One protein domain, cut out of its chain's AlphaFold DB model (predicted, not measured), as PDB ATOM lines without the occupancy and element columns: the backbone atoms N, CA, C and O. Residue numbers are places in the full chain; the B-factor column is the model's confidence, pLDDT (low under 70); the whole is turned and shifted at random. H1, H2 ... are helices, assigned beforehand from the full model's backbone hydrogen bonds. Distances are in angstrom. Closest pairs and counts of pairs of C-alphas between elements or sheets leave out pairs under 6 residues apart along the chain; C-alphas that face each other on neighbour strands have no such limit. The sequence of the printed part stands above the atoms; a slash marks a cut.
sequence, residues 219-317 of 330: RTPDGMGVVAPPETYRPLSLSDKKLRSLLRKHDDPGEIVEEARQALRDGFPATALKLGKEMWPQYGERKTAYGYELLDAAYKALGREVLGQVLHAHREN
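Overview. This is residues 219 to 317 of the 330 residues of an uncharacterized protein of Planctomycetales bacterium (UniProt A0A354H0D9). H4, the longest helix, stands in a triangle with H2 and H3 as an up-and-down bundle of three helices, and H5 folds back along H4 away from H2 and H3. H1 lies slanted at the end of the bundle where H3 ends, and residues 219 to 239, with no named element, run along the outside before it. The printed part has 99 residues with five named helices, H1 to H5 in chain order, and no named strand: all helix. It is compact, with a radius of gyration of the C-alphas of 12.4 A, and rounded, with spans of 34 by 33 by 25 A.

Along the chain. H4 is residues 285 to 301, 24.3 A from C-alpha 285 at (12.423, -8.671, 27.162) to C-alpha 301. H5 is residues 305 to 317, 18.6 A long, with C-alpha 317 at (7.409, 4.244, 21.052). H3 is residues 269 to 279, 15.7 A; H2 is 254 to 265, 16.3 A; H1 is 240 to 249, 14.2 A, with C-alpha 240 at (-3.956, -22.839, 26.315).

Arrangement. H4 is the hub, touching three helices. It forms a hairpin with H3 at a shallow tilt of 26 degrees, opposite ways; the closest C-alphas, of Gly 276 and Gly 291, are 4.2 A apart. H4 and H5 form another hairpin, at 21 degrees, with C-alphas 296 and 308 closest at 5.5 A. H2 touches H4, the same way at 8 degrees, with C-alphas 257 and 290 closest at 7.2 A. H2 and H3 form a hairpin, with C-alphas 260 and 272 closest at 5.0 A. H1 and H3 are close but not clearly touching, with C-alphas 247 and 279 closest at 7.4 A. H5 is apart from H1, H2 and H3. In H1 to H5 every O i to N i+4 pair is within hydrogen-bond range.

Size, cuts and confidence. The C-alphas of Glu 231 and Asn 317 are the two farthest apart, at 34.1 A. The printed part has no cut, and the four links between the helices are tight. The mean pLDDT of the printed part is 95.7, and no printed residue is under 70.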
ATOM      1  N   ARG A 219      -8.987 -18.554  20.699       96.31
ATOM      2  CA  ARG A 219      -9.083 -17.656  21.861       96.31
ATOM      3  C   ARG A 219      -7.711 -17.091  22.237       96.31
ATOM      4  O   ARG A 219      -6.696 -17.759  22.048       96.31
ATOM      5  N   THR A 220      -7.709 -15.890  22.800       95.56
ATOM      6  CA  THR A 220      -6.532 -15.123  23.253       95.56
ATOM      7  C   THR A 220      -6.786 -14.593  24.668       95.56
ATOM      8  O   THR A 220      -7.924 -14.666  25.143       95.56
ATOM      9  N   PRO A 221      -5.758 -14.126  25.402       92.62
ATOM     10  CA  PRO A 221      -5.939 -13.661  26.778       92.62
ATOM     11  C   PRO A 221      -6.738 -12.356  26.873       92.62
ATOM     12  O   PRO A 221      -7.378 -12.142  27.888       92.62
ATOM     13  N   ASP A 222      -6.739 -11.543  25.813       92.75
ATOM     14  CA  ASP A 222      -7.499 -10.289  25.719       92.75
ATOM     15  C   ASP A 222      -9.024 -10.477  25.596       92.75
ATOM     16  O   ASP A 222      -9.756  -9.495  25.599       92.75
ATOM     17  N   GLY A 223      -9.511 -11.716  25.452       93.69
ATOM     18  CA  GLY A 223     -10.934 -12.027  25.275       93.69
ATOM     19  C   GLY A 223     -11.464 -11.854  23.845       93.69
ATOM     20  O   GLY A 223     -12.542 -12.355  23.530       93.69
ATOM     21  N   MET A 224     -10.703 -11.229  22.942       95.19
ATOM     22  CA  MET A 224     -11.153 -10.903  21.583       95.19
ATOM     23  C   MET A 224     -10.917 -12.046  20.591       95.19
ATOM     24  O   MET A 224     -11.655 -12.205  19.623       95.19
ATOM     25  N   GLY A 225      -9.918 -12.888  20.814       95.75
ATOM     26  CA  GLY A 225      -9.583 -13.999  19.927       95.75
ATOM     27  C   GLY A 225      -8.993 -13.577  18.579       95.75
ATOM     28  O   GLY A 225      -8.745 -12.407  18.300       95.75
ATOM     29  N   VAL A 226      -8.766 -14.571  17.724       97.19
ATOM     30  CA  VAL A 226      -8.275 -14.421  16.353       97.19
ATOM     31  C   VAL A 226      -9.409 -14.717  15.383       97.19
ATOM     32  O   VAL A 226      -9.986 -15.801  15.438       97.19
ATOM     33  N   VAL A 227      -9.673 -13.792  14.462       95.75
ATOM     34  CA  VAL A 227     -10.478 -14.024  13.254       95.75
ATOM     35  C   VAL A 227      -9.525 -14.072  12.067       95.75
ATOM     36  O   VAL A 227      -8.725 -13.157  11.880       95.75
ATOM     37  N   ALA A 228      -9.566 -15.155  11.298       93.69
ATOM     38  CA  ALA A 228      -8.805 -15.370  10.066       93.69
ATOM     39  C   ALA A 228      -9.451 -16.538   9.290       93.69
ATOM     40  O   ALA A 228     -10.295 -17.238   9.860       93.69
ATOM     41  N   PRO A 229      -9.077 -16.798   8.023       93.44
ATOM     42  CA  PRO A 229      -9.539 -17.998   7.331       93.44
ATOM     43  C   PRO A 229      -9.161 -19.264   8.133       93.44
ATOM     44  O   PRO A 229      -7.987 -19.401   8.497       93.44
ATOM     45  N   PRO A 230     -10.106 -20.166   8.470       94.06
ATOM     46  CA  PRO A 230      -9.856 -21.292   9.380       94.06
ATOM     47  C   PRO A 230      -8.689 -22.201   8.977       94.06
ATOM     48  O   PRO A 230      -7.989 -22.730   9.837       94.06
ATOM     49  N   GLU A 231      -8.441 -22.350   7.678       96.25
ATOM     50  CA  GLU A 231      -7.336 -23.117   7.101       96.25
ATOM     51  C   GLU A 231      -5.946 -22.564   7.458       96.25
ATOM     52  O   GLU A 231      -4.958 -23.287   7.379       96.25
ATOM     53  N   THR A 232      -5.866 -21.306   7.899       97.62
ATOM     54  CA  THR A 232      -4.617 -20.655   8.323       97.62
ATOM     55  C   THR A 232      -4.258 -20.929   9.783       97.62
ATOM     56  O   THR A 232      -3.254 -20.410  10.277       97.62
ATOM     57  N   TYR A 233      -5.059 -21.725  10.498       98.50
ATOM     58  CA  TYR A 233      -4.849 -22.034  11.908       98.50
ATOM     59  C   TYR A 233      -4.697 -23.533  12.156       98.50
ATOM     60  O   TYR A 233      -5.528 -24.352  11.768       98.50
ATOM     61  N   ARG A 234      -3.661 -23.875  12.919       97.88
ATOM     62  CA  ARG A 234      -3.543 -25.150  13.631       97.88
ATOM     63  C   ARG A 234      -3.163 -24.901  15.095       97.88
ATOM     64  O   ARG A 234      -2.388 -23.980  15.365       97.88
ATOM     65  N   PRO A 235      -3.675 -25.680  16.059       97.88
ATOM     66  CA  PRO A 235      -3.268 -25.530  17.449       97.88
ATOM     67  C   PRO A 235      -1.790 -25.897  17.630       97.88
ATOM     68  O   PRO A 235      -1.267 -26.759  16.926       97.88
ATOM     69  N   LEU A 236      -1.141 -25.250  18.598       98.12
ATOM     70  CA  LEU A 236       0.181 -25.649  19.082       98.12
ATOM     71  C   LEU A 236       0.083 -26.933  19.926       98.12
ATOM     72  O   LEU A 236      -0.996 -27.305  20.396       98.12
ATOM     73  N   SER A 237       1.224 -27.569  20.182       97.62
ATOM     74  CA  SER A 237       1.356 -28.795  20.976       97.62
ATOM     75  C   SER A 237       0.860 -28.644  22.420       97.62
ATOM     76  O   SER A 237       0.369 -29.599  23.029       97.62
ATOM     77  N   LEU A 238       0.954 -27.434  22.980       97.44
ATOM     78  CA  LEU A 238       0.452 -27.106  24.308       97.44
ATOM     79  C   LEU A 238      -0.994 -26.607  24.255       97.44
ATOM     80  O   LEU A 238      -1.339 -25.715  23.487       97.44
ATOM     81  N   SER A 239      -1.825 -27.108  25.174       96.81
ATOM     82  CA  SER A 239      -3.135 -26.506  25.438       96.81
ATOM     83  C   SER A 239      -2.988 -25.103  26.033       96.81
ATOM     84  O   SER A 239      -2.016 -24.835  26.741       96.81
ATOM     85  N   ASP A 240      -3.987 -24.238  25.847       95.69
ATOM     86  CA  ASP A 240      -3.956 -22.839  26.315       95.69
ATOM     87  C   ASP A 240      -3.608 -22.720  27.808       95.69
ATOM     88  O   ASP A 240      -2.790 -21.896  28.211       95.69
ATOM     89  N   LYS A 241      -4.145 -23.619  28.645       95.56
ATOM     90  CA  LYS A 241      -3.819 -23.671  30.080       95.56
ATOM     91  C   LYS A 241      -2.331 -23.952  30.332       95.56
ATOM     92  O   LYS A 241      -1.731 -23.337  31.216       95.56
ATOM     93  N   LYS A 242      -1.736 -24.894  29.591       96.88
ATOM     94  CA  LYS A 242      -0.311 -25.240  29.717       96.88
ATOM     95  C   LYS A 242       0.573 -24.135  29.141       96.88
ATOM     96  O   LYS A 242       1.553 -23.780  29.787       96.88
ATOM     97  N   LEU A 243       0.187 -23.556  28.005       95.88
ATOM     98  CA  LEU A 243       0.875 -22.430  27.375       95.88
ATOM     99  C   LEU A 243       0.947 -21.222  28.316       95.88
ATOM    100  O   LEU A 243       2.031 -20.731  28.608       95.88
ATOM    101  N   ARG A 244      -0.183 -20.795  28.887       93.88
ATOM    102  CA  ARG A 244      -0.218 -19.670  29.839       93.88
ATOM    103  C   ARG A 244       0.596 -19.953  31.098       93.88
ATOM    104  O   ARG A 244       1.269 -19.074  31.628       93.88
ATOM    105  N   SER A 245       0.583 -21.202  31.568       94.88
ATOM    106  CA  SER A 245       1.446 -21.635  32.670       94.88
ATOM    107  C   SER A 245       2.934 -21.545  32.309       94.88
ATOM    108  O   SER A 245       3.717 -21.134  33.161       94.88
ATOM    109  N   LEU A 246       3.322 -21.913  31.083       95.00
ATOM    110  CA  LEU A 246       4.691 -21.786  30.576       95.00
ATOM    111  C   LEU A 246       5.118 -20.311  30.526       95.00
ATOM    112  O   LEU A 246       6.107 -19.956  31.156       95.00
ATOM    113  N   LEU A 247       4.335 -19.451  29.863       94.00
ATOM    114  CA  LEU A 247       4.648 -18.025  29.664       94.00
ATOM    115  C   LEU A 247       4.770 -17.236  30.978       94.00
ATOM    116  O   LEU A 247       5.541 -16.278  31.065       94.00
ATOM    117  N   ARG A 248       4.032 -17.652  32.014       91.69
ATOM    118  CA  ARG A 248       4.119 -17.065  33.357       91.69
ATOM    119  C   ARG A 248       5.350 -17.529  34.140       91.69
ATOM    120  O   ARG A 248       5.833 -16.785  34.984       91.69
ATOM    121  N   LYS A 249       5.814 -18.765  33.928       91.56
ATOM    122  CA  LYS A 249       6.904 -19.378  34.714       91.56
ATOM    123  C   LYS A 249       8.284 -19.209  34.091       91.56
ATOM    124  O   LYS A 249       9.271 -19.273  34.814       91.56
ATOM    125  N   HIS A 250       8.349 -19.062  32.772       89.62
ATOM    126  CA  HIS A 250       9.596 -19.044  32.024       89.62
ATOM    127  C   HIS A 250       9.708 -17.758  31.209       89.62
ATOM    128  O   HIS A 250       8.767 -17.359  30.522       89.62
ATOM    129  N   ASP A 251      10.886 -17.140  31.259       85.31
ATOM    130  CA  ASP A 251      11.174 -15.932  30.486       85.31
ATOM    131  C   ASP A 251      11.520 -16.221  29.026       85.31
ATOM    132  O   ASP A 251      11.355 -15.348  28.175       85.31
ATOM    133  N   ASP A 252      11.959 -17.444  28.722       92.44
ATOM    134  CA  ASP A 252      12.282 -17.878  27.365       92.44
ATOM    135  C   ASP A 252      11.391 -19.049  26.927       92.44
ATOM    136  O   ASP A 252      11.667 -20.202  27.267       92.44
ATOM    137  N   PRO A 253      10.311 -18.773  26.176       94.38
ATOM    138  CA  PRO A 253       9.456 -19.795  25.584       94.38
ATOM    139  C   PRO A 253       9.965 -20.273  24.205       94.38
ATOM    140  O   PRO A 253       9.159 -20.599  23.336       94.38
ATOM    141  N   GLY A 254      11.281 -20.309  23.967       95.81
ATOM    142  CA  GLY A 254      11.876 -20.574  22.649       95.81
ATOM    143  C   GLY A 254      11.352 -21.817  21.915       95.81
ATOM    144  O   GLY A 254      11.081 -21.740  20.721       95.81
ATOM    145  N   GLU A 255      11.125 -22.936  22.612       96.56
ATOM    146  CA  GLU A 255      10.601 -24.168  21.989       96.56
ATOM    147  C   GLU A 255       9.220 -23.961  21.349       96.56
ATOM    148  O   GLU A 255       8.993 -24.354  20.204       96.56
ATOM    149  N   ILE A 256       8.302 -23.295  22.059       97.81
ATOM    150  CA  ILE A 256       6.947 -23.052  21.550       97.81
ATOM    151  C   ILE A 256       6.932 -21.944  20.485       97.81
ATOM    152  O   ILE A 256       6.098 -21.959  19.579       97.81
ATOM    153  N   VAL A 257       7.886 -21.009  20.551       98.31
ATOM    154  CA  VAL A 257       8.102 -19.994  19.512       98.31
ATOM    155  C   VAL A 257       8.589 -20.640  18.215       98.31
ATOM    156  O   VAL A 257       8.071 -20.311  17.150       98.31
ATOM    157  N   GLU A 258       9.521 -21.596  18.274       98.56
ATOM    158  CA  GLU A 258       9.957 -22.348  17.088       98.56
ATOM    159  C   GLU A 258       8.828 -23.169  16.465       98.56
ATOM    160  O   GLU A 258       8.700 -23.221  15.239       98.56
ATOM    161  N   GLU A 259       7.956 -23.752  17.288       98.62
ATOM    162  CA  GLU A 259       6.764 -24.435  16.790       98.62
ATOM    163  C   GLU A 259       5.841 -23.474  16.017       98.62
ATOM    164  O   GLU A 259       5.383 -23.801  14.917       98.62
ATOM    165  N   ALA A 260       5.615 -22.264  16.536       98.69
ATOM    166  CA  ALA A 260       4.833 -21.238  15.848       98.69
ATOM    167  C   ALA A 260       5.518 -20.728  14.567       98.69
ATOM    168  O   ALA A 260       4.844 -20.536  13.554       98.69
ATOM    169  N   ARG A 261       6.849 -20.570  14.566       98.75
ATOM    170  CA  ARG A 261       7.634 -20.245  13.359       98.75
ATOM    171  C   ARG A 261       7.502 -21.342  12.301       98.75
ATOM    172  O   ARG A 261       7.357 -21.034  11.120       98.75
ATOM    173  N   GLN A 262       7.523 -22.614  12.702       98.75
ATOM    174  CA  GLN A 262       7.291 -23.723  11.779       98.75
ATOM    175  C   GLN A 262       5.852 -23.723  11.255       98.75
ATOM    176  O   GLN A 262       5.653 -23.896  10.059       98.75
ATOM    177  N   ALA A 263       4.856 -23.465  12.108       98.56
ATOM    178  CA  ALA A 263       3.465 -23.313  11.675       98.56
ATOM    179  C   ALA A 263       3.307 -22.201  10.635       98.56
ATOM    180  O   ALA A 263       2.674 -22.421   9.606       98.56
ATOM    181  N   LEU A 264       3.959 -21.057  10.841       98.12
ATOM    182  CA  LEU A 264       3.992 -19.974   9.867       98.12
ATOM    183  C   LEU A 264       4.600 -20.423   8.524       98.12
ATOM    184  O   LEU A 264       4.002 -20.175   7.480       98.12
ATOM    185  N   ARG A 265       5.752 -21.117   8.542       98.56
ATOM    186  CA  ARG A 265       6.396 -21.666   7.327       98.56
ATOM    187  C   ARG A 265       5.517 -22.674   6.589       98.56
ATOM    188  O   ARG A 265       5.551 -22.725   5.365       98.56
ATOM    189  N   ASP A 266       4.724 -23.438   7.330       98.38
ATOM    190  CA  ASP A 266       3.807 -24.445   6.795       98.38
ATOM    191  C   ASP A 266       2.481 -23.845   6.280       98.38
ATOM    192  O   ASP A 266       1.599 -24.593   5.865       98.38
ATOM    193  N   GLY A 267       2.315 -22.516   6.310       98.00
ATOM    194  CA  GLY A 267       1.106 -21.841   5.828       98.00
ATOM    195  C   GLY A 267       0.008 -21.657   6.879       98.00
ATOM    196  O   GLY A 267      -1.137 -21.410   6.515       98.00
ATOM    197  N   PHE A 268       0.344 -21.725   8.172       98.62
ATOM    198  CA  PHE A 268      -0.581 -21.489   9.288       98.62
ATOM    199  C   PHE A 268      -0.266 -20.185  10.055       98.62
ATOM    200  O   PHE A 268       0.103 -20.222  11.236       98.62
ATOM    201  N   PRO A 269      -0.378 -19.002   9.421       98.62
ATOM    202  CA  PRO A 269      -0.025 -17.732  10.053       98.62
ATOM    203  C   PRO A 269      -0.904 -17.355  11.251       98.62
ATOM    204  O   PRO A 269      -0.416 -16.702  12.174       98.62
ATOM    205  N   ALA A 270      -2.165 -17.796  11.311       98.56
ATOM    206  CA  ALA A 270      -3.031 -17.502  12.453       98.56
ATOM    207  C   ALA A 270      -2.561 -18.205  13.742       98.56
ATOM    208  O   ALA A 270      -2.835 -17.729  14.845       98.56
ATOM    209  N   THR A 271      -1.797 -19.299  13.629       98.69
ATOM    210  CA  THR A 271      -1.132 -19.935  14.776       98.69
ATOM    211  C   THR A 271      -0.076 -19.015  15.388       98.69
ATOM    212  O   THR A 271      -0.036 -18.854  16.611       98.69
ATOM    213  N   ALA A 272       0.747 -18.374  14.550       98.62
ATOM    214  CA  ALA A 272       1.741 -17.400  14.996       98.62
ATOM    215  C   ALA A 272       1.076 -16.139  15.568       98.62
ATOM    216  O   ALA A 272       1.473 -15.687  16.642       98.62
ATOM    217  N   LEU A 273       0.009 -15.644  14.925       98.69
ATOM    218  CA  LEU A 273      -0.792 -14.521  15.428       98.69
ATOM    219  C   LEU A 273      -1.308 -14.795  16.845       98.69
ATOM    220  O   LEU A 273      -1.106 -13.984  17.747       98.69
ATOM    221  N   LYS A 274      -1.919 -15.967  17.068       98.44
ATOM    222  CA  LYS A 274      -2.420 -16.370  18.389       98.44
ATOM    223  C   LYS A 274      -1.310 -16.345  19.444       98.44
ATOM    224  O   LYS A 274      -1.508 -15.769  20.510       98.44
ATOM    225  N   LEU A 275      -0.154 -16.958  19.168       98.38
ATOM    226  CA  LEU A 275       0.945 -16.998  20.139       98.38
ATOM    227  C   LEU A 275       1.525 -15.601  20.410       98.38
ATOM    228  O   LEU A 275       1.827 -15.281  21.558       98.38
ATOM    229  N   GLY A 276       1.630 -14.757  19.381       98.00
ATOM    230  CA  GLY A 276       2.014 -13.355  19.531       98.00
ATOM    231  C   GLY A 276       1.086 -12.600  20.490       98.00
ATOM    232  O   GLY A 276       1.561 -11.940  21.414       98.00
ATOM    233  N   LYS A 277      -0.234 -12.783  20.349       97.31
ATOM    234  CA  LYS A 277      -1.246 -12.186  21.243       97.31
ATOM    235  C   LYS A 277      -1.211 -12.766  22.663       97.31
ATOM    236  O   LYS A 277      -1.411 -12.029  23.621       97.31
ATOM    237  N   GLU A 278      -0.888 -14.051  22.836       96.19
ATOM    238  CA  GLU A 278      -0.661 -14.652  24.168       96.19
ATOM    239  C   GLU A 278       0.548 -14.023  24.896       96.19
ATOM    240  O   GLU A 278       0.554 -13.932  26.128       96.19
ATOM    241  N   MET A 279       1.556 -13.556  24.148       95.19
ATOM    242  CA  MET A 279       2.738 -12.875  24.693       95.19
ATOM    243  C   MET A 279       2.575 -11.358  24.850       95.19
ATOM    244  O   MET A 279       3.347 -10.755  25.592       95.19
ATOM    245  N   TRP A 280       1.574 -10.742  24.219       93.62
ATOM    246  CA  TRP A 280       1.361  -9.292  24.238       93.62
ATOM    247  C   TRP A 280       1.245  -8.661  25.642       93.62
ATOM    248  O   TRP A 280       1.975  -7.700  25.915       93.62
ATOM    249  N   PRO A 281       0.414  -9.194  26.566       89.62
ATOM    250  CA  PRO A 281       0.332  -8.658  27.928       89.62
ATOM    251  C   PRO A 281       1.484  -9.100  28.833       89.62
ATOM    252  O   PRO A 281       1.530  -8.718  30.000       89.62
ATOM    253  N   GLN A 282       2.382  -9.961  28.350       83.31
ATOM    254  CA  GLN A 282       3.427 -10.533  29.186       83.31
ATOM    255  C   GLN A 282       4.596  -9.559  29.323       83.31
ATOM    256  O   GLN A 282       5.090  -8.998  28.346       83.31
ATOM    257  N   TYR A 283       5.105  -9.432  30.544       78.25
ATOM    258  CA  TYR A 283       6.346  -8.716  30.815       78.25
ATOM    259  C   TYR A 283       7.559  -9.624  30.584       78.25
ATOM    260  O   TYR A 283       7.495 -10.836  30.815       78.25
ATOM    261  N   GLY A 284       8.668  -9.031  30.142       85.75
ATOM    262  CA  GLY A 284       9.944  -9.708  29.898       85.75
ATOM    263  C   GLY A 284      10.480  -9.427  28.497       85.75
ATOM    264  O   GLY A 284       9.743  -9.506  27.514       85.75
ATOM    265  N   GLU A 285      11.771  -9.108  28.405       88.38
ATOM    266  CA  GLU A 285      12.423  -8.671  27.162       88.38
ATOM    267  C   GLU A 285      12.296  -9.713  26.040       88.38
ATOM    268  O   GLU A 285      11.846  -9.386  24.943       88.38
ATOM    269  N   ARG A 286      12.589 -10.991  26.333       92.69
ATOM    270  CA  ARG A 286      12.498 -12.088  25.351       92.69
ATOM    271  C   ARG A 286      11.071 -12.336  24.871       92.69
ATOM    272  O   ARG A 286      10.834 -12.361  23.669       92.69
ATOM    273  N   LYS A 287      10.110 -12.461  25.793       93.81
ATOM    274  CA  LYS A 287       8.681 -12.626  25.455       93.81
ATOM    275  C   LYS A 287       8.157 -11.460  24.623       93.81
ATOM    276  O   LYS A 287       7.470 -11.683  23.635       93.81
ATOM    277  N   THR A 288       8.538 -10.234  24.981       92.75
ATOM    278  CA  THR A 288       8.181  -9.034  24.218       92.75
ATOM    279  C   THR A 288       8.763  -9.104  22.806       92.75
ATOM    280  O   THR A 288       8.034  -8.910  21.837       92.75
ATOM    281  N   ALA A 289      10.052  -9.433  22.669       95.19
ATOM    282  CA  ALA A 289      10.710  -9.552  21.371       95.19
ATOM    283  C   ALA A 289      10.058 -10.623  20.480       95.19
ATOM    284  O   ALA A 289       9.736 -10.330  19.327       95.19
ATOM    285  N   TYR A 290       9.797 -11.820  21.017       97.31
ATOM    286  CA  TYR A 290       9.101 -12.883  20.289       97.31
ATOM    287  C   TYR A 290       7.659 -12.509  19.946       97.31
ATOM    288  O   TYR A 290       7.200 -12.808  18.849       97.31
ATOM    289  N   GLY A 291       6.944 -11.843  20.857       97.12
ATOM    290  CA  GLY A 291       5.592 -11.349  20.610       97.12
ATOM    291  C   GLY A 291       5.559 -10.423  19.395       97.12
ATOM    292  O   GLY A 291       4.818 -10.684  18.453       97.12
ATOM    293  N   TYR A 292       6.424  -9.405  19.369       97.62
ATOM    294  CA  TYR A 292       6.546  -8.499  18.225       97.62
ATOM    295  C   TYR A 292       6.927  -9.219  16.931       97.62
ATOM    296  O   TYR A 292       6.340  -8.942  15.891       97.62
ATOM    297  N   GLU A 293       7.892 -10.135  16.978       98.12
ATOM    298  CA  GLU A 293       8.322 -10.886  15.797       98.12
ATOM    299  C   GLU A 293       7.193 -11.738  15.204       98.12
ATOM    300  O   GLU A 293       6.945 -11.686  14.000       98.12
ATOM    301  N   LEU A 294       6.498 -12.517  16.039       98.62
ATOM    302  CA  LEU A 294       5.428 -13.397  15.575       98.62
ATOM    303  C   LEU A 294       4.230 -12.604  15.054       98.62
ATOM    304  O   LEU A 294       3.650 -12.998  14.044       98.62
ATOM    305  N   LEU A 295       3.871 -11.499  15.718       98.69
ATOM    306  CA  LEU A 295       2.799 -10.617  15.262       98.69
ATOM    307  C   LEU A 295       3.134 -10.001  13.901       98.69
ATOM    308  O   LEU A 295       2.318 -10.092  12.991       98.69
ATOM    309  N   ASP A 296       4.336  -9.444  13.735       98.69
ATOM    310  CA  ASP A 296       4.780  -8.838  12.473       98.69
ATOM    311  C   ASP A 296       4.726  -9.851  11.319       98.69
ATOM    312  O   ASP A 296       4.074  -9.642  10.290       98.69
ATOM    313  N   ALA A 297       5.330 -11.021  11.534       98.62
ATOM    314  CA  ALA A 297       5.370 -12.073  10.532       98.62
ATOM    315  C   ALA A 297       3.966 -12.614  10.195       98.62
ATOM    316  O   ALA A 297       3.677 -12.893   9.027       98.62
ATOM    317  N   ALA A 298       3.080 -12.727  11.189       98.69
ATOM    318  CA  ALA A 298       1.705 -13.163  10.981       98.69
ATOM    319  C   ALA A 298       0.860 -12.113  10.248       98.69
ATOM    320  O   ALA A 298       0.160 -12.474   9.303       98.69
ATOM    321  N   TYR A 299       0.942 -10.830  10.618       98.50
ATOM    322  CA  TYR A 299       0.233  -9.757   9.912       98.50
ATOM    323  C   TYR A 299       0.664  -9.686   8.452       98.50
ATOM    324  O   TYR A 299      -0.192  -9.642   7.570       98.50
ATOM    325  N   LYS A 300       1.970  -9.777   8.177       97.81
ATOM    326  CA  LYS A 300       2.489  -9.830   6.808       97.81
ATOM    327  C   LYS A 300       1.942 -11.025   6.024       97.81
ATOM    328  O   LYS A 300       1.491 -10.856   4.896       97.81
ATOM    329  N   ALA A 301       1.958 -12.222   6.609       97.69
ATOM    330  CA  ALA A 301       1.463 -13.433   5.950       97.69
ATOM    331  C   ALA A 301      -0.063 -13.433   5.735       97.69
ATOM    332  O   ALA A 301      -0.545 -14.066   4.800       97.69
ATOM    333  N   LEU A 302      -0.812 -12.712   6.573       96.12
ATOM    334  CA  LEU A 302      -2.261 -12.520   6.450       96.12
ATOM    335  C   LEU A 302      -2.645 -11.316   5.569       96.12
ATOM    336  O   LEU A 302      -3.834 -11.072   5.395       96.12
ATOM    337  N   GLY A 303      -1.679 -10.557   5.038       95.06
ATOM    338  CA  GLY A 303      -1.943  -9.361   4.225       95.06
ATOM    339  C   GLY A 303      -2.423  -8.135   5.016       95.06
ATOM    340  O   GLY A 303      -2.987  -7.213   4.439       95.06
ATOM    341  N   ARG A 304      -2.196  -8.094   6.333       95.50
ATOM    342  CA  ARG A 304      -2.681  -7.045   7.249       95.50
ATOM    343  C   ARG A 304      -1.645  -5.945   7.459       95.50
ATOM    344  O   ARG A 304      -1.195  -5.692   8.576       95.50
ATOM    345  N   GLU A 305      -1.241  -5.296   6.371       93.62
ATOM    346  CA  GLU A 305      -0.124  -4.336   6.364       93.62
ATOM    347  C   GLU A 305      -0.310  -3.176   7.353       93.62
ATOM    348  O   GLU A 305       0.634  -2.795   8.044       93.62
ATOM    349  N   VAL A 306      -1.536  -2.659   7.478       94.44
ATOM    350  CA  VAL A 306      -1.880  -1.577   8.417       94.44
ATOM    351  C   VAL A 306      -1.573  -1.978   9.862       94.44
ATOM    352  O   VAL A 306      -0.966  -1.205  10.601       94.44
ATOM    353  N   LEU A 307      -1.924  -3.202  10.272       97.50
ATOM    354  CA  LEU A 307      -1.636  -3.683  11.626       97.50
ATOM    355  C   LEU A 307      -0.133  -3.871  11.854       97.50
ATOM    356  O   LEU A 307       0.355  -3.580  12.944       97.50
ATOM    357  N   GLY A 308       0.615  -4.272  10.822       97.62
ATOM    358  CA  GLY A 308       2.081  -4.285  10.857       97.62
ATOM    359  C   GLY A 308       2.670  -2.889  11.099       97.62
ATOM    360  O   GLY A 308       3.515  -2.711  11.973       97.62
ATOM    361  N   GLN A 309       2.172  -1.862  10.402       96.94
ATOM    362  CA  GLN A 309       2.607  -0.472  10.609       96.94
ATOM    363  C   GLN A 309       2.313   0.022  12.031       96.94
ATOM    364  O   GLN A 309       3.176   0.636  12.663       96.94
ATOM    365  N   VAL A 310       1.120  -0.282  12.555       97.56
ATOM    366  CA  VAL A 310       0.747   0.019  13.944       97.56
ATOM    367  C   VAL A 310       1.704  -0.667  14.920       97.56
ATOM    368  O   VAL A 310       2.218  -0.025  15.837       97.56
ATOM    369  N   LEU A 311       1.978  -1.955  14.705       97.88
ATOM    370  CA  LEU A 311       2.867  -2.753  15.541       97.88
ATOM    371  C   LEU A 311       4.286  -2.165  15.592       97.88
ATOM    372  O   LEU A 311       4.852  -2.048  16.679       97.88
ATOM    373  N   HIS A 312       4.852  -1.769  14.447       97.56
ATOM    374  CA  HIS A 312       6.180  -1.152  14.387       97.56
ATOM    375  C   HIS A 312       6.221   0.198  15.099       97.56
ATOM    376  O   HIS A 312       7.071   0.399  15.968       97.56
ATOM    377  N   ALA A 313       5.264   1.085  14.803       96.44
ATOM    378  CA  ALA A 313       5.180   2.388  15.455       96.44
ATOM    379  C   ALA A 313       5.068   2.237  16.981       96.44
ATOM    380  O   ALA A 313       5.734   2.959  17.728       96.44
ATOM    381  N   HIS A 314       4.260   1.275  17.443       95.38
ATOM    382  CA  HIS A 314       4.088   0.993  18.863       95.38
ATOM    383  C   HIS A 314       5.359   0.414  19.485       95.38
ATOM    384  O   HIS A 314       5.759   0.857  20.555       95.38
ATOM    385  N   ARG A 315       6.053  -0.513  18.816       94.69
ATOM    386  CA  ARG A 315       7.312  -1.088  19.317       94.69
ATOM    387  C   ARG A 315       8.371  -0.023  19.583       94.69
ATOM    388  O   ARG A 315       9.049  -0.082  20.605       94.69
ATOM    389  N   GLU A 316       8.509   0.925  18.665       93.44
ATOM    390  CA  GLU A 316       9.501   2.003  18.737       93.44
ATOM    391  C   GLU A 316       9.185   3.024  19.837       93.44
ATOM    392  O   GLU A 316      10.093   3.663  20.365       93.44
ATOM    393  N   ASN A 317       7.908   3.159  20.209       92.44
ATOM    394  CA  ASN A 317       7.409   4.244  21.052       92.44
ATOM    395  C   ASN A 317       6.503   3.750  22.199       92.44
ATOM    396  O   ASN A 317       5.672   4.496  22.710       92.44
TER     397      ASN A 317